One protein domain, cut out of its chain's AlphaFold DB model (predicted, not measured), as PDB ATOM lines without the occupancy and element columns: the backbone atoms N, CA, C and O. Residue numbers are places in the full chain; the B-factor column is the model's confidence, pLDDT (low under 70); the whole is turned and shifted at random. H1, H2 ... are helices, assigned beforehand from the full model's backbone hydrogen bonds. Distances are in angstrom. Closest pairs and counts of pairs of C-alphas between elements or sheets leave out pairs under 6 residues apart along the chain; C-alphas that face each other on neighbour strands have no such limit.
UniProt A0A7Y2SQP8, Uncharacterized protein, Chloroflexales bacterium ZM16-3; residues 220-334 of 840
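What this domain is: This is residues 220 to 334 of the 840 residues of an uncharacterized protein of Chloroflexales bacterium ZM16-3 (UniProt A0A7Y2SQP8). One long helix, H3, runs along one side of the domain, and a zigzag of three helices, H6, H7 and H8, crosses beside it, H6 and H8 packing on different parts of H3 and H7 joining them. The short H1 and H2 lie by the first half of H3, the short H4 and H5 lie by the last residues of H7, and a long loop of residues 257 to 267 turns back from the end of H3. The printed part has 115 residues with eight named helices, H1 to H8 in chain order, and no named strand; the class is all helix. It is compact, with a radius of gyration of the C-alphas of 13.8 A, and spans 43 by 30 by 27 A.

How they stand to each other: H1, residues 220 to 223, only just touches H3, residues 236 to 256, with 3 pairs of C-alphas within 8 A; the closest are Leu 222 and Arg 244, 7.6 A. H2, residues 226 to 232, touches H3 at a steep tilt of 61 degrees, closest at the C-alphas of Ala 230 and Pro 236, 4.7 A. H3 is the hub, touching four helices. With residues 245 to 254 alone it touches H6, residues 289 to 303, at a steep tilt of 46 degrees, opposite ways; the closest C-alphas are Ala 249 and Arg 302, 5.7 A. With residues 239 to 243 alone it touches H8, residues 322 to 330, at a steep tilt of 44 degrees; the closest C-alphas are Ile 239 and Arg 329, 6.5 A. H7, residues 307 to 320, touches H6 at 72 degrees, only just about perpendicular, closest at the C-alphas of Gly 300 and Ala 310, 5.0 A. H7 touches H8 at a steep tilt of 49 degrees, closest at the C-alphas of Thr 316 and Ala 324, 6.0 A. H4, residues 268 to 271, touches H7, closest at the C-alphas of Leu 270 and Leu 318, 7.5 A. H5, residues 278 to 284, touches no helix but is near H4 and H7. H6 and H8 are apart. Every O i to N i+4 pair is within hydrogen-bond range in H2, H3, H5, H7 and H8, and 10 of 11 are in H6; H1 and H4 are too short for such a pair.

Where its parts are: H1 begins at C-alpha 220, (39.874, -28.768, 9.778). H3 is 29.8 A long and ends at C-alpha 256, (32.547, -8.588, 9.412). H6 is 20.9 A, H7 20.0 A and H8 12.1 A, ending at C-alpha 330, (56.091, -22.432, 17.062).

The domain as a whole: The two C-alphas farthest apart are Pro 234 and Asn 261, 43.8 A. The printed part has no cut. The link H3 to H4 is long. The mean pLDDT of the printed part is 87.0; residues 259 to 262 and 332 to 334 are under 70.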
ATOM      1  N   LEU A 220      39.507 -27.495  10.413       86.75
ATOM      2  CA  LEU A 220      39.874 -28.768   9.778       86.75
ATOM      3  C   LEU A 220      41.172 -28.647   8.968       86.75
ATOM      4  O   LEU A 220      42.001 -29.558   8.972       86.75
ATOM      5  N   PHE A 221      41.371 -27.516   8.282       86.69
ATOM      6  CA  PHE A 221      42.607 -27.257   7.552       86.69
ATOM      7  C   PHE A 221      43.808 -27.115   8.495       86.69
ATOM      8  O   PHE A 221      44.817 -27.775   8.260       86.69
ATOM      9  N   LEU A 222      43.694 -26.352   9.589       92.75
ATOM     10  CA  LEU A 222      44.719 -26.285  10.639       92.75
ATOM     11  C   LEU A 222      45.021 -27.670  11.219       92.75
ATOM     12  O   LEU A 222      46.182 -28.038  11.366       92.75
ATOM     13  N   GLN A 223      43.993 -28.477  11.468       90.06
ATOM     14  CA  GLN A 223      44.152 -29.815  12.023       90.06
ATOM     15  C   GLN A 223      44.925 -30.768  11.093       90.06
ATOM     16  O   GLN A 223      45.598 -31.690  11.554       90.06
ATOM     17  N   CYS A 224      44.930 -30.524   9.778       83.81
ATOM     18  CA  CYS A 224      45.807 -31.245   8.849       83.81
ATOM     19  C   CYS A 224      47.305 -30.967   9.092       83.81
ATOM     20  O   CYS A 224      48.145 -31.747   8.640       83.81
ATOM     21  N   HIS A 225      47.642 -29.878   9.789       86.12
ATOM     22  CA  HIS A 225      49.002 -29.486  10.167       86.12
ATOM     23  C   HIS A 225      49.371 -29.865  11.608       86.12
ATOM     24  O   HIS A 225      50.485 -29.587  12.038       86.12
ATOM     25  N   ALA A 226      48.484 -30.533  12.344       88.06
ATOM     26  CA  ALA A 226      48.659 -30.799  13.767       88.06
ATOM     27  C   ALA A 226      49.927 -31.624  14.075       88.06
ATOM     28  O   ALA A 226      50.748 -31.202  14.884       88.06
ATOM     29  N   ASN A 227      50.177 -32.715  13.337       81.50
ATOM     30  CA  ASN A 227      51.423 -33.491  13.474       81.50
ATOM     31  C   ASN A 227      52.668 -32.639  13.225       81.50
ATOM     32  O   ASN A 227      53.681 -32.804  13.887       81.50
ATOM     33  N   HIS A 228      52.584 -31.715  12.270       79.19
ATOM     34  CA  HIS A 228      53.699 -30.837  11.975       79.19
ATOM     35  C   HIS A 228      53.944 -29.819  13.100       79.19
ATOM     36  O   HIS A 228      55.084 -29.467  13.361       79.19
ATOM     37  N   ILE A 229      52.900 -29.371  13.791       87.12
ATOM     38  CA  ILE A 229      53.043 -28.522  14.977       87.12
ATOM     39  C   ILE A 229      53.673 -29.325  16.127       87.12
ATOM     40  O   ILE A 229      54.609 -28.834  16.747       87.12
ATOM     41  N   ALA A 230      53.249 -30.579  16.339       86.75
ATOM     42  CA  ALA A 230      53.871 -31.520  17.290       86.75
ATOM     43  C   ALA A 230      55.364 -31.739  17.057       86.75
ATOM     44  O   ALA A 230      56.117 -31.967  17.994       86.75
ATOM     45  N   ASP A 231      55.800 -31.603  15.812       80.25
ATOM     46  CA  ASP A 231      57.202 -31.709  15.450       80.25
ATOM     47  C   ASP A 231      58.025 -30.453  15.746       80.25
ATOM     48  O   ASP A 231      59.246 -30.539  15.873       80.25
ATOM     49  N   LEU A 232      57.383 -29.284  15.771       83.06
ATOM     50  CA  LEU A 232      58.051 -27.992  15.918       83.06
ATOM     51  C   LEU A 232      58.090 -27.499  17.365       83.06
ATOM     52  O   LEU A 232      58.874 -26.608  17.675       83.06
ATOM     53  N   THR A 233      57.237 -28.026  18.240       87.06
ATOM     54  CA  THR A 233      57.130 -27.572  19.627       87.06
ATOM     55  C   THR A 233      56.897 -28.743  20.582       87.06
ATOM     56  O   THR A 233      56.149 -29.660  20.245       87.06
ATOM     57  N   PRO A 234      57.464 -28.710  21.804       87.12
ATOM     58  CA  PRO A 234      57.129 -29.675  22.853       87.12
ATOM     59  C   PRO A 234      55.698 -29.505  23.401       87.12
ATOM     60  O   PRO A 234      55.217 -30.380  24.114       87.12
ATOM     61  N   HIS A 235      55.005 -28.404  23.074       90.38
ATOM     62  CA  HIS A 235      53.656 -28.090  23.569       90.38
ATOM     63  C   HIS A 235      52.637 -27.893  22.430       90.38
ATOM     64  O   HIS A 235      52.082 -26.802  22.260       90.38
ATOM     65  N   PRO A 236      52.371 -28.917  21.602       90.56
ATOM     66  CA  PRO A 236      51.595 -28.725  20.382       90.56
ATOM     67  C   PRO A 236      50.107 -28.482  20.590       90.56
ATOM     68  O   PRO A 236      49.509 -27.772  19.788       90.56
ATOM     69  N   GLU A 237      49.510 -29.005  21.659       89.12
ATOM     70  CA  GLU A 237      48.102 -28.745  21.986       89.12
ATOM     71  C   GLU A 237      47.872 -27.276  22.344       89.12
ATOM     72  O   GLU A 237      46.930 -26.657  21.851       89.12
ATOM     73  N   GLN A 238      48.790 -26.685  23.118       91.81
ATOM     74  CA  GLN A 238      48.760 -25.259  23.432       91.81
ATOM     75  C   GLN A 238      48.875 -24.418  22.155       91.81
ATOM     76  O   GLN A 238      48.061 -23.522  21.935       91.81
ATOM     77  N   ILE A 239      49.847 -24.723  21.288       93.81
ATOM     78  CA  ILE A 239      50.046 -23.977  20.037       93.81
ATOM     79  C   ILE A 239      48.865 -24.146  19.078       93.81
ATOM     80  O   ILE A 239      48.432 -23.172  18.462       93.81
ATOM     81  N   LEU A 240      48.301 -25.351  18.965       92.25
ATOM     82  CA  LEU A 240      47.069 -25.571  18.211       92.25
ATOM     83  C   LEU A 240      45.929 -24.724  18.767       92.25
ATOM     84  O   LEU A 240      45.219 -24.100  17.983       92.25
ATOM     85  N   GLY A 241      45.785 -24.653  20.090       92.94
ATOM     86  CA  GLY A 241      44.786 -23.804  20.725       92.94
ATOM     87  C   GLY A 241      44.967 -22.325  20.403       92.94
ATOM     88  O   GLY A 241      44.016 -21.655  20.000       92.94
ATOM     89  N   GLU A 242      46.198 -21.822  20.486       94.69
ATOM     90  CA  GLU A 242      46.511 -20.442  20.109       94.69
ATOM     91  C   GLU A 242      46.184 -20.163  18.635       94.69
ATOM     92  O   GLU A 242      45.541 -19.157  18.336       94.69
ATOM     93  N   LEU A 243      46.549 -21.074  17.727       95.69
ATOM     94  CA  LEU A 243      46.277 -20.949  16.293       95.69
ATOM     95  C   LEU A 243      44.782 -21.017  15.962       95.69
ATOM     96  O   LEU A 243      44.330 -20.315  15.057       95.69
ATOM     97  N   ARG A 244      43.992 -21.838  16.665       95.38
ATOM     98  CA  ARG A 244      42.530 -21.875  16.489       95.38
ATOM     99  C   ARG A 244      41.911 -20.541  16.886       95.38
ATOM    100  O   ARG A 244      41.178 -19.968  16.078       95.38
ATOM    101  N   ALA A 245      42.285 -20.017  18.052       94.94
ATOM    102  CA  ALA A 245      41.817 -18.719  18.525       94.94
ATOM    103  C   ALA A 245      42.201 -17.592  17.549       94.94
ATOM    104  O   ALA A 245      41.364 -16.759  17.201       94.94
ATOM    105  N   ASP A 246      43.435 -17.610  17.033       96.88
ATOM    106  CA  ASP A 246      43.910 -16.657  16.027       96.88
ATOM    107  C   ASP A 246      43.080 -16.726  14.734       96.88
ATOM    108  O   ASP A 246      42.645 -15.699  14.210       96.88
ATOM    109  N   LEU A 247      42.824 -17.932  14.216       96.62
ATOM    110  CA  LEU A 247      42.068 -18.132  12.979       96.62
ATOM    111  C   LEU A 247      40.588 -17.766  13.123       96.62
ATOM    112  O   LEU A 247      40.020 -17.211  12.180       96.62
ATOM    113  N   ILE A 248      39.967 -18.048  14.271       95.19
ATOM    114  CA  ILE A 248      38.586 -17.639  14.564       95.19
ATOM    115  C   ILE A 248      38.506 -16.114  14.648       95.19
ATOM    116  O   ILE A 248      37.650 -15.514  13.995       95.19
ATOM    117  N   ALA A 249      39.431 -15.473  15.366       95.81
ATOM    118  CA  ALA A 249      39.477 -14.019  15.474       95.81
ATOM    119  C   ALA A 249      39.693 -13.359  14.096       95.81
ATOM    120  O   ALA A 249      38.938 -12.459  13.718       95.81
ATOM    121  N   LEU A 250      40.639 -13.863  13.292       96.06
ATOM    122  CA  LEU A 250      40.884 -13.402  11.920       96.06
ATOM    123  C   LEU A 250      39.660 -13.592  11.019       96.06
ATOM    124  O   LEU A 250      39.254 -12.650  10.333       96.06
ATOM    125  N   HIS A 251      39.057 -14.784  11.014       95.06
ATOM    126  CA  HIS A 251      37.874 -15.074  10.208       95.06
ATOM    127  C   HIS A 251      36.739 -14.121  10.559       95.06
ATOM    128  O   HIS A 251      36.174 -13.476   9.673       95.06
ATOM    129  N   SER A 252      36.411 -14.020  11.844       92.81
ATOM    130  CA  SER A 252      35.303 -13.203  12.307       92.81
ATOM    131  C   SER A 252      35.553 -11.731  11.989       92.81
ATOM    132  O   SER A 252      34.610 -11.020  11.638       92.81
ATOM    133  N   THR A 253      36.784 -11.224  12.145       94.56
ATOM    134  CA  THR A 253      37.088  -9.795  11.929       94.56
ATOM    135  C   THR A 253      37.040  -9.467  10.445       94.56
ATOM    136  O   THR A 253      36.299  -8.580  10.030       94.56
ATOM    137  N   LEU A 254      37.721 -10.257   9.614       92.69
ATOM    138  CA  LEU A 254      37.761 -10.042   8.168       92.69
ATOM    139  C   LEU A 254      36.427 -10.346   7.470       92.69
ATOM    140  O   LEU A 254      36.170  -9.814   6.392       92.69
ATOM    141  N   SER A 255      35.576 -11.195   8.054       89.94
ATOM    142  CA  SER A 255      34.236 -11.465   7.522       89.94
ATOM    143  C   SER A 255      33.227 -10.372   7.855       89.94
ATOM    144  O   SER A 255      32.330 -10.130   7.048       89.94
ATOM    145  N   ALA A 256      33.371  -9.727   9.016       86.69
ATOM    146  CA  ALA A 256      32.547  -8.588   9.412       86.69
ATOM    147  C   ALA A 256      32.916  -7.317   8.633       86.69
ATOM    148  O   ALA A 256      32.052  -6.475   8.386       86.69
ATOM    149  N   GLU A 257      34.178  -7.192   8.214       83.31
ATOM    150  CA  GLU A 257      34.620  -6.074   7.391       83.31
ATOM    151  C   GLU A 257      34.224  -6.222   5.925       83.31
ATOM    152  O   GLU A 257      34.491  -7.215   5.236       83.31
ATOM    153  N   VAL A 258      33.623  -5.154   5.421       71.50
ATOM    154  CA  VAL A 258      33.188  -5.034   4.043       71.50
ATOM    155  C   VAL A 258      34.197  -4.144   3.324       71.50
ATOM    156  O   VAL A 258      34.205  -2.931   3.505       71.50
ATOM    157  N   GLY A 259      35.061  -4.736   2.495       62.41
ATOM    158  CA  GLY A 259      36.049  -3.961   1.737       62.41
ATOM    159  C   GLY A 259      35.397  -2.970   0.762       62.41
ATOM    160  O   GLY A 259      34.204  -3.074   0.476       62.41
ATOM    161  N   ALA A 260      36.195  -2.084   0.150       60.47
ATOM    162  CA  ALA A 260      35.735  -1.021  -0.766       60.47
ATOM    163  C   ALA A 260      34.732  -1.470  -1.862       60.47
ATOM    164  O   ALA A 260      33.887  -0.696  -2.296       60.47
ATOM    165  N   ASN A 261      34.763  -2.749  -2.255       61.31
ATOM    166  CA  ASN A 261      33.866  -3.358  -3.249       61.31
ATOM    167  C   ASN A 261      32.630  -4.069  -2.661       61.31
ATOM    168  O   ASN A 261      32.050  -4.936  -3.317       61.31
ATOM    169  N   ARG A 262      32.249  -3.773  -1.418       65.31
ATOM    170  CA  ARG A 262      31.124  -4.405  -0.710       65.31
ATOM    171  C   ARG A 262      31.199  -5.935  -0.572       65.31
ATOM    172  O   ARG A 262      30.178  -6.619  -0.545       65.31
ATOM    173  N   ARG A 263      32.408  -6.497  -0.514       76.44
ATOM    174  CA  ARG A 263      32.642  -7.939  -0.323       76.44
ATOM    175  C   ARG A 263      33.458  -8.163   0.943       76.44
ATOM    176  O   ARG A 263      34.354  -7.367   1.211       76.44
ATOM    177  N   SER A 264      33.164  -9.261   1.642       82.81
ATOM    178  CA  SER A 264      33.956  -9.754   2.776       82.81
ATOM    179  C   SER A 264      35.449  -9.733   2.439       82.81
ATOM    180  O   SER A 264      35.852 -10.103   1.323       82.81
ATOM    181  N   LEU A 265      36.257  -9.248   3.382       87.94
ATOM    182  CA  LEU A 265      37.709  -9.310   3.270       87.94
ATOM    183  C   LEU A 265      38.213 -10.733   3.520       87.94
ATOM    184  O   LEU A 265      39.253 -11.101   2.989       87.94
ATOM    185  N   TRP A 266      37.474 -11.584   4.230       91.69
ATOM    186  CA  TRP A 266      37.876 -12.975   4.394       91.69
ATOM    187  C   TRP A 266      37.881 -13.731   3.057       91.69
ATOM    188  O   TRP A 266      36.886 -13.788   2.329       91.69
ATOM    189  N   GLN A 267      39.009 -14.373   2.748       89.62
ATOM    190  CA  GLN A 267      39.096 -15.333   1.654       89.62
ATOM    191  C   GLN A 267      39.872 -16.565   2.110       89.62
ATOM    192  O   GLN A 267      41.059 -16.486   2.421       89.62
ATOM    193  N   PHE A 268      39.221 -17.730   2.082       84.69
ATOM    194  CA  PHE A 268      39.822 -18.997   2.516       84.69
ATOM    195  C   PHE A 268      41.156 -19.311   1.812       84.69
ATOM    196  O   PHE A 268      42.045 -19.938   2.381       84.69
ATOM    197  N   ASN A 269      41.338 -18.864   0.565       83.00
ATOM    198  CA  ASN A 269      42.577 -19.083  -0.179       83.00
ATOM    199  C   ASN A 269      43.804 -18.371   0.403       83.00
ATOM    200  O   ASN A 269      44.919 -18.850   0.210       83.00
ATOM    201  N   LEU A 270      43.623 -17.296   1.170       88.44
ATOM    202  CA  LEU A 270      44.729 -16.605   1.840       88.44
ATOM    203  C   LEU A 270      45.422 -17.473   2.890       88.44
ATOM    204  O   LEU A 270      46.566 -17.205   3.230       88.44
ATOM    205  N   LEU A 271      44.794 -18.552   3.355       87.81
ATOM    206  CA  LEU A 271      45.453 -19.495   4.255       87.81
ATOM    207  C   LEU A 271      46.620 -20.233   3.590       87.81
ATOM    208  O   LEU A 271      47.512 -20.688   4.295       87.81
ATOM    209  N   HIS A 272      46.634 -20.350   2.258       81.56
ATOM    210  CA  HIS A 272      47.623 -21.159   1.537       81.56
ATOM    211  C   HIS A 272      48.363 -20.430   0.410       81.56
ATOM    212  O   HIS A 272      49.256 -21.019  -0.197       81.56
ATOM    213  N   LEU A 273      48.006 -19.184   0.080       78.81
ATOM    214  CA  LEU A 273      48.711 -18.432  -0.963       78.81
ATOM    215  C   LEU A 273      50.173 -18.145  -0.556       78.81
ATOM    216  O   LEU A 273      50.395 -17.734   0.582       78.81
ATOM    217  N   PRO A 274      51.160 -18.277  -1.462       74.00
ATOM    218  CA  PRO A 274      52.543 -17.927  -1.152       74.00
ATOM    219  C   PRO A 274      52.706 -16.426  -0.850       74.00
ATOM    220  O   PRO A 274      51.913 -15.628  -1.366       74.00
ATOM    221  N   PRO A 275      53.742 -16.028  -0.083       79.56
ATOM    222  CA  PRO A 275      53.988 -14.628   0.261       79.56
ATOM    223  C   PRO A 275      54.125 -13.679  -0.929       79.56
ATOM    224  O   PRO A 275      53.635 -12.557  -0.863       79.56
ATOM    225  N   SER A 276      54.733 -14.147  -2.021       78.12
ATOM    226  CA  SER A 276      54.974 -13.383  -3.251       78.12
ATOM    227  C   SER A 276      53.833 -13.456  -4.275       78.12
ATOM    228  O   SER A 276      53.985 -12.988  -5.401       78.12
ATOM    229  N   SER A 277      52.694 -14.080  -3.950       80.69
ATOM    230  CA  SER A 277      51.629 -14.265  -4.941       80.69
ATOM    231  C   SER A 277      51.002 -12.924  -5.346       80.69
ATOM    232  O   SER A 277      50.567 -12.187  -4.457       80.69
ATOM    233  N   PRO A 278      50.799 -12.654  -6.654       78.88
ATOM    234  CA  PRO A 278      50.098 -11.452  -7.111       78.88
ATOM    235  C   PRO A 278      48.704 -11.296  -6.492       78.88
ATOM    236  O   PRO A 278      48.253 -10.185  -6.246       78.88
ATOM    237  N   LEU A 279      48.017 -12.409  -6.192       79.31
ATOM    238  CA  LEU A 279      46.712 -12.384  -5.523       79.31
ATOM    239  C   LEU A 279      46.802 -11.927  -4.065       79.31
ATOM    240  O   LEU A 279      45.881 -11.274  -3.583       79.31
ATOM    241  N   ARG A 280      47.881 -12.289  -3.363       88.25
ATOM    242  CA  ARG A 280      48.126 -11.866  -1.981       88.25
ATOM    243  C   ARG A 280      48.543 -10.401  -1.946       88.25
ATOM    244  O   ARG A 280      48.021  -9.662  -1.123       88.25
ATOM    245  N   GLU A 281      49.381  -9.972  -2.883       87.50
ATOM    246  CA  GLU A 281      49.777  -8.568  -3.019       87.50
ATOM    247  C   GLU A 281      48.577  -7.676  -3.363       87.50
ATOM    248  O   GLU A 281      48.293  -6.710  -2.662       87.50
ATOM    249  N   ALA A 282      47.766  -8.077  -4.348       85.69
ATOM    250  CA  ALA A 282      46.510  -7.398  -4.665       85.69
ATOM    251  C   ALA A 282      45.523  -7.404  -3.488       85.69
ATOM    252  O   ALA A 282      44.700  -6.501  -3.356       85.69
ATOM    253  N   PHE A 283      45.566  -8.428  -2.630       86.94
ATOM    254  CA  PHE A 283      44.772  -8.452  -1.409       86.94
ATOM    255  C   PHE A 283      45.301  -7.454  -0.373       86.94
ATOM    256  O   PHE A 283      44.495  -6.690   0.142       86.94
ATOM    257  N   ARG A 284      46.619  -7.387  -0.132       88.56
ATOM    258  CA  ARG A 284      47.242  -6.389   0.758       88.56
ATOM    259  C   ARG A 284      46.956  -4.963   0.306       88.56
ATOM    260  O   ARG A 284      46.536  -4.153   1.114       88.56
ATOM    261  N   GLN A 285      47.057  -4.684  -0.991       86.38
ATOM    262  CA  GLN A 285      46.741  -3.365  -1.554       86.38
ATOM    263  C   GLN A 285      45.277  -2.944  -1.341       86.38
ATOM    264  O   GLN A 285      44.958  -1.760  -1.391       86.38
ATOM    265  N   ARG A 286      44.363  -3.896  -1.091       83.19
ATOM    266  CA  ARG A 286      42.963  -3.599  -0.743       83.19
ATOM    267  C   ARG A 286      42.769  -3.237   0.734       83.19
ATOM    268  O   ARG A 286      41.683  -2.766   1.072       83.19
ATOM    269  N   PHE A 287      43.766  -3.458   1.590       79.56
ATOM    270  CA  PHE A 287      43.785  -2.977   2.971       79.56
ATOM    271  C   PHE A 287      44.307  -1.542   2.948       79.56
ATOM    272  O   PHE A 287      45.509  -1.307   2.953       79.56
ATOM    273  N   GLY A 288      43.396  -0.571   2.862       76.19
ATOM    274  CA  GLY A 288      43.769   0.825   3.093       76.19
ATOM    275  C   GLY A 288      44.217   1.025   4.544       76.19
ATOM    276  O   GLY A 288      43.712   0.335   5.431       76.19
ATOM    277  N   ALA A 289      45.109   1.990   4.790       80.56
ATOM    278  CA  ALA A 289      45.638   2.284   6.128       80.56
ATOM    279  C   ALA A 289      44.522   2.476   7.176       80.56
ATOM    280  O   ALA A 289      44.569   1.894   8.252       80.56
ATOM    281  N   SER A 290      43.436   3.168   6.813       80.50
ATOM    282  CA  SER A 290      42.290   3.385   7.707       80.50
ATOM    283  C   SER A 290      41.517   2.108   8.065       80.50
ATOM    284  O   SER A 290      40.910   2.033   9.127       80.50
ATOM    285  N   ALA A 291      41.497   1.098   7.187       84.81
ATOM    286  CA  ALA A 291      40.871  -0.191   7.482       84.81
ATOM    287  C   ALA A 291      41.776  -1.064   8.360       84.81
ATOM    288  O   ALA A 291      41.281  -1.912   9.098       84.81
ATOM    289  N   GLN A 292      43.092  -0.860   8.282       89.44
ATOM    290  CA  GLN A 292      44.069  -1.616   9.049       89.44
ATOM    291  C   GLN A 292      43.927  -1.339  10.548       89.44
ATOM    292  O   GLN A 292      43.770  -2.292  11.302       89.44
ATOM    293  N   ASP A 293      43.840  -0.074  10.962       91.38
ATOM    294  CA  ASP A 293      43.676   0.290  12.378       91.38
ATOM    295  C   ASP A 293      42.391  -0.293  12.988       91.38
ATOM    296  O   ASP A 293      42.402  -0.843  14.091       91.38
ATOM    297  N   VAL A 294      41.280  -0.254  12.240       92.38
ATOM    298  CA  VAL A 294      39.995  -0.838  12.665       92.38
ATOM    299  C   VAL A 294      40.096  -2.357  12.807       92.38
ATOM    300  O   VAL A 294      39.582  -2.929  13.771       92.38
ATOM    301  N   ILE A 295      40.769  -3.022  11.865       93.12
ATOM    302  CA  ILE A 295      40.974  -4.472  11.905       93.12
ATOM    303  C   ILE A 295      41.879  -4.856  13.075       93.12
ATOM    304  O   ILE A 295      41.541  -5.802  13.781       93.12
ATOM    305  N   ILE A 296      42.971  -4.124  13.313       95.06
ATOM    306  CA  ILE A 296      43.885  -4.346  14.442       95.06
ATOM    307  C   ILE A 296      43.133  -4.196  15.762       95.06
ATOM    308  O   ILE A 296      43.213  -5.087  16.604       95.06
ATOM    309  N   ALA A 297      42.346  -3.129  15.925       94.81
ATOM    310  CA  ALA A 297      41.559  -2.905  17.135       94.81
ATOM    311  C   ALA A 297      40.560  -4.050  17.393       94.81
ATOM    312  O   ALA A 297      40.550  -4.627  18.479       94.81
ATOM    313  N   ARG A 298      39.773  -4.446  16.379       95.94
ATOM    314  CA  ARG A 298      38.799  -5.553  16.491       95.94
ATOM    315  C   ARG A 298      39.464  -6.909  16.710       95.94
ATOM    316  O   ARG A 298      38.914  -7.770  17.396       95.94
ATOM    317  N   LEU A 299      40.620  -7.132  16.091       96.00
ATOM    318  CA  LEU A 299      41.392  -8.356  16.268       96.00
ATOM    319  C   LEU A 299      41.976  -8.428  17.685       96.00
ATOM    320  O   LEU A 299      41.887  -9.487  18.301       96.00
ATOM    321  N   GLY A 300      42.479  -7.309  18.217       95.56
ATOM    322  CA  GLY A 300      42.951  -7.185  19.598       95.56
ATOM    323  C   GLY A 300      41.849  -7.441  20.623       95.56
ATOM    324  O   GLY A 300      42.043  -8.245  21.530       95.56
ATOM    325  N   GLU A 301      40.664  -6.856  20.421       95.25
ATOM    326  CA  GLU A 301      39.483  -7.095  21.263       95.25
ATOM    327  C   GLU A 301      39.099  -8.582  21.282       95.25
ATOM    328  O   GLU A 301      38.998  -9.194  22.342       95.25
ATOM    329  N   ARG A 302      38.950  -9.201  20.104       94.12
ATOM    330  CA  ARG A 302      38.508 -10.602  19.994       94.12
ATOM    331  C   ARG A 302      39.535 -11.610  20.467       94.12
ATOM    332  O   ARG A 302      39.158 -12.678  20.938       94.12
ATOM    333  N   ARG A 303      40.821 -11.304  20.302       93.81
ATOM    334  CA  ARG A 303      41.904 -12.181  20.743       93.81
ATOM    335  C   ARG A 303      42.327 -11.919  22.189       93.81
ATOM    336  O   ARG A 303      43.098 -12.720  22.721       93.81
ATOM    337  N   ALA A 304      41.808 -10.850  22.799       94.94
ATOM    338  CA  ALA A 304      42.240 -10.307  24.080       94.94
ATOM    339  C   ALA A 304      43.763 -10.076  24.119       94.94
ATOM    340  O   ALA A 304      44.445 -10.500  25.050       94.94
ATOM    341  N   CYS A 305      44.309  -9.448  23.072       94.88
ATOM    342  CA  CYS A 305      45.739  -9.160  22.949       94.88
ATOM    343  C   CYS A 305      46.021  -7.672  22.704       94.88
ATOM    344  O   CYS A 305      45.117  -6.875  22.446       94.88
ATOM    345  N   THR A 306      47.295  -7.287  22.814       95.81
ATOM    346  CA  THR A 306      47.705  -5.896  22.600       95.81
ATOM    347  C   THR A 306      47.541  -5.492  21.126       95.81
ATOM    348  O   THR A 306      47.610  -6.352  20.243       95.81
ATOM    349  N   PRO A 307      47.390  -4.191  20.807       94.69
ATOM    350  CA  PRO A 307      47.372  -3.728  19.417       94.69
ATOM    351  C   PRO A 307      48.622  -4.142  18.626       94.69
ATOM    352  O   PRO A 307      48.528  -4.441  17.440       94.69
ATOM    353  N   SER A 308      49.780  -4.217  19.290       92.06
ATOM    354  CA  SER A 308      51.029  -4.694  18.684       92.06
ATOM    355  C   SER A 308      50.936  -6.170  18.288       92.06
ATOM    356  O   SER A 308      51.283  -6.529  17.163       92.06
ATOM    357  N   ASP A 309      50.416  -7.025  19.172       90.69
ATOM    358  CA  ASP A 309      50.233  -8.452  18.881       90.69
ATOM    359  C   ASP A 309      49.188  -8.673  17.788       90.69
ATOM    360  O   ASP A 309      49.381  -9.504  16.903       90.69
ATOM    361  N   ALA A 310      48.091  -7.912  17.818       95.19
ATOM    362  CA  ALA A 310      47.063  -7.952  16.787       95.19
ATOM    363  C   ALA A 310      47.612  -7.502  15.422       95.19
ATOM    364  O   ALA A 310      47.350  -8.157  14.410       95.19
ATOM    365  N   SER A 311      48.427  -6.442  15.391       93.75
ATOM    366  CA  SER A 311      49.132  -6.000  14.184       93.75
ATOM    367  C   SER A 311      50.064  -7.088  13.659       93.75
ATOM    368  O   SER A 311      49.998  -7.435  12.482       93.75
ATOM    369  N   CYS A 312      50.875  -7.693  14.532       92.62
ATOM    370  CA  CYS A 312      51.787  -8.774  14.161       92.62
ATOM    371  C   CYS A 312      51.032 -10.007  13.634       92.62
ATOM    372  O   CYS A 312      51.415 -10.577  12.612       92.62
ATOM    373  N   LEU A 313      49.920 -10.388  14.272       94.69
ATOM    374  CA  LEU A 313      49.060 -11.488  13.837       94.69
ATOM    375  C   LEU A 313      48.479 -11.229  12.439       94.69
ATOM    376  O   LEU A 313      48.530 -12.099  11.562       94.69
ATOM    377  N   GLN A 314      47.945 -10.027  12.211       94.81
ATOM    378  CA  GLN A 314      47.417  -9.627  10.909       94.81
ATOM    379  C   GLN A 314      48.519  -9.626   9.846       94.81
ATOM    380  O   GLN A 314      48.327 -10.199   8.771       94.81
ATOM    381  N   GLU A 315      49.661  -9.005  10.133       92.75
ATOM    382  CA  GLU A 315      50.779  -8.893   9.203       92.75
ATOM    383  C   GLU A 315      51.334 -10.272   8.847       92.75
ATOM    384  O   GLU A 315      51.458 -10.582   7.666       92.75
ATOM    385  N   THR A 316      51.517 -11.158   9.826       91.81
ATOM    386  CA  THR A 316      51.952 -12.550   9.617       91.81
ATOM    387  C   THR A 316      50.965 -13.321   8.731       91.81
ATOM    388  O   THR A 316      51.354 -13.982   7.759       91.81
ATOM    389  N   PHE A 317      49.659 -13.193   8.996       94.31
ATOM    390  CA  PHE A 317      48.622 -13.812   8.169       94.31
ATOM    391  C   PHE A 317      48.625 -13.269   6.734       94.31
ATOM    392  O   PHE A 317      48.554 -14.041   5.769       94.31
ATOM    393  N   LEU A 318      48.742 -11.949   6.562       91.44
ATOM    394  CA  LEU A 318      48.851 -11.297   5.258       91.44
ATOM    395  C   LEU A 318      50.181 -11.615   4.571       91.44
ATOM    396  O   LEU A 318      50.225 -11.656   3.335       91.44
ATOM    397  N   GLN A 319      51.237 -11.902   5.329       89.50
ATOM    398  CA  GLN A 319      52.555 -12.247   4.828       89.50
ATOM    399  C   GLN A 319      52.556 -13.639   4.215       89.50
ATOM    400  O   GLN A 319      52.842 -13.757   3.028       89.50
ATOM    401  N   GLY A 320      52.174 -14.673   4.966       84.31
ATOM    402  CA  GLY A 320      52.321 -16.063   4.518       84.31
ATOM    403  C   GLY A 320      51.144 -16.991   4.802       84.31
ATOM    404  O   GLY A 320      51.225 -18.172   4.474       84.31
ATOM    405  N   GLY A 321      50.031 -16.484   5.337       92.56
ATOM    406  CA  GLY A 321      48.844 -17.292   5.622       92.56
ATOM    407  C   GLY A 321      49.060 -18.227   6.808       92.56
ATOM    408  O   GLY A 321      49.779 -17.891   7.743       92.56
ATOM    409  N   LEU A 322      48.445 -19.411   6.771       93.00
ATOM    410  CA  LEU A 322      48.544 -20.376   7.863       93.00
ATOM    411  C   LEU A 322      49.983 -20.868   8.121       93.00
ATOM    412  O   LEU A 322      50.353 -20.944   9.288       93.00
ATOM    413  N   PRO A 323      50.814 -21.179   7.102       87.69
ATOM    414  CA  PRO A 323      52.202 -21.565   7.341       87.69
ATOM    415  C   PRO A 323      52.979 -20.539   8.170       87.69
ATOM    416  O   PRO A 323      53.588 -20.927   9.156       87.69
ATOM    417  N   ALA A 324      52.882 -19.246   7.836       87.69
ATOM    418  CA  ALA A 324      53.563 -18.193   8.591       87.69
ATOM    419  C   ALA A 324      53.014 -18.048  10.018       87.69
ATOM    420  O   ALA A 324      53.783 -17.816  10.941       87.69
ATOM    421  N   LEU A 325      51.704 -18.237  10.221       93.44
ATOM    422  CA  LEU A 325      51.117 -18.247  11.566       93.44
ATOM    423  C   LEU A 325      51.640 -19.409  12.417       93.44
ATOM    424  O   LEU A 325      51.988 -19.204  13.578       93.44
ATOM    425  N   ILE A 326      51.715 -20.616  11.844       91.31
ATOM    426  CA  ILE A 326      52.303 -21.788  12.511       91.31
ATOM    427  C   ILE A 326      53.757 -21.495  12.873       91.31
ATOM    428  O   ILE A 326      54.155 -21.696  14.015       91.31
ATOM    429  N   ASP A 327      54.527 -20.991  11.911       84.06
ATOM    430  CA  ASP A 327      55.953 -20.732  12.078       84.06
ATOM    431  C   ASP A 327      56.189 -19.663  13.168       84.06
ATOM    432  O   ASP A 327      57.004 -19.880  14.064       84.06
ATOM    433  N   TRP A 328      55.398 -18.583  13.176       88.94
ATOM    434  CA  TRP A 328      55.416 -17.537  14.208       88.94
ATOM    435  C   TRP A 328      55.085 -18.068  15.610       88.94
ATOM    436  O   TRP A 328      55.779 -17.746  16.574       88.94
ATOM    437  N   ARG A 329      54.054 -18.915  15.737       92.12
ATOM    438  CA  ARG A 329      53.634 -19.480  17.031       92.12
ATOM    439  C   ARG A 329      54.595 -20.544  17.559       92.12
ATOM    440  O   ARG A 329      54.845 -20.590  18.762       92.12
ATOM    441  N   CYS A 330      55.146 -21.382  16.683       88.38
ATOM    442  CA  CYS A 330      56.091 -22.432  17.062       88.38
ATOM    443  C   CYS A 330      57.490 -21.884  17.380       88.38
ATOM    444  O   CYS A 330      58.135 -22.382  18.297       88.38
ATOM    445  N   ASN A 331      57.951 -20.856  16.661       79.94
ATOM    446  CA  ASN A 331      59.295 -20.299  16.792       79.94
ATOM    447  C   ASN A 331      59.219 -18.817  17.163       79.94
ATOM    448  O   ASN A 331      59.509 -17.967  16.324       79.94
ATOM    449  N   LYS A 332      58.884 -18.494  18.423       66.38
ATOM    450  CA  LYS A 332      58.754 -17.111  18.955       66.38
ATOM    451  C   LYS A 332      59.975 -16.179  18.717       66.38
ATOM    452  O   LYS A 332      59.933 -15.015  19.104       66.38
ATOM    453  N   SER A 333      61.030 -16.646  18.046       48.62
ATOM    454  CA  SER A 333      62.262 -15.932  17.707       48.62
ATOM    455  C   SER A 333      62.432 -15.741  16.179       48.62
ATOM    456  O   SER A 333      63.011 -16.571  15.485       48.62
ATOM    457  N   SER A 334      62.000 -14.575  15.685       50.47
ATOM    458  CA  SER A 334      62.289 -13.937  14.379       50.47
ATOM    459  C   SER A 334      61.778 -14.582  13.065       50.47
ATOM    460  O   SER A 334      62.064 -15.730  12.713       50.47
TER     461      SER A 334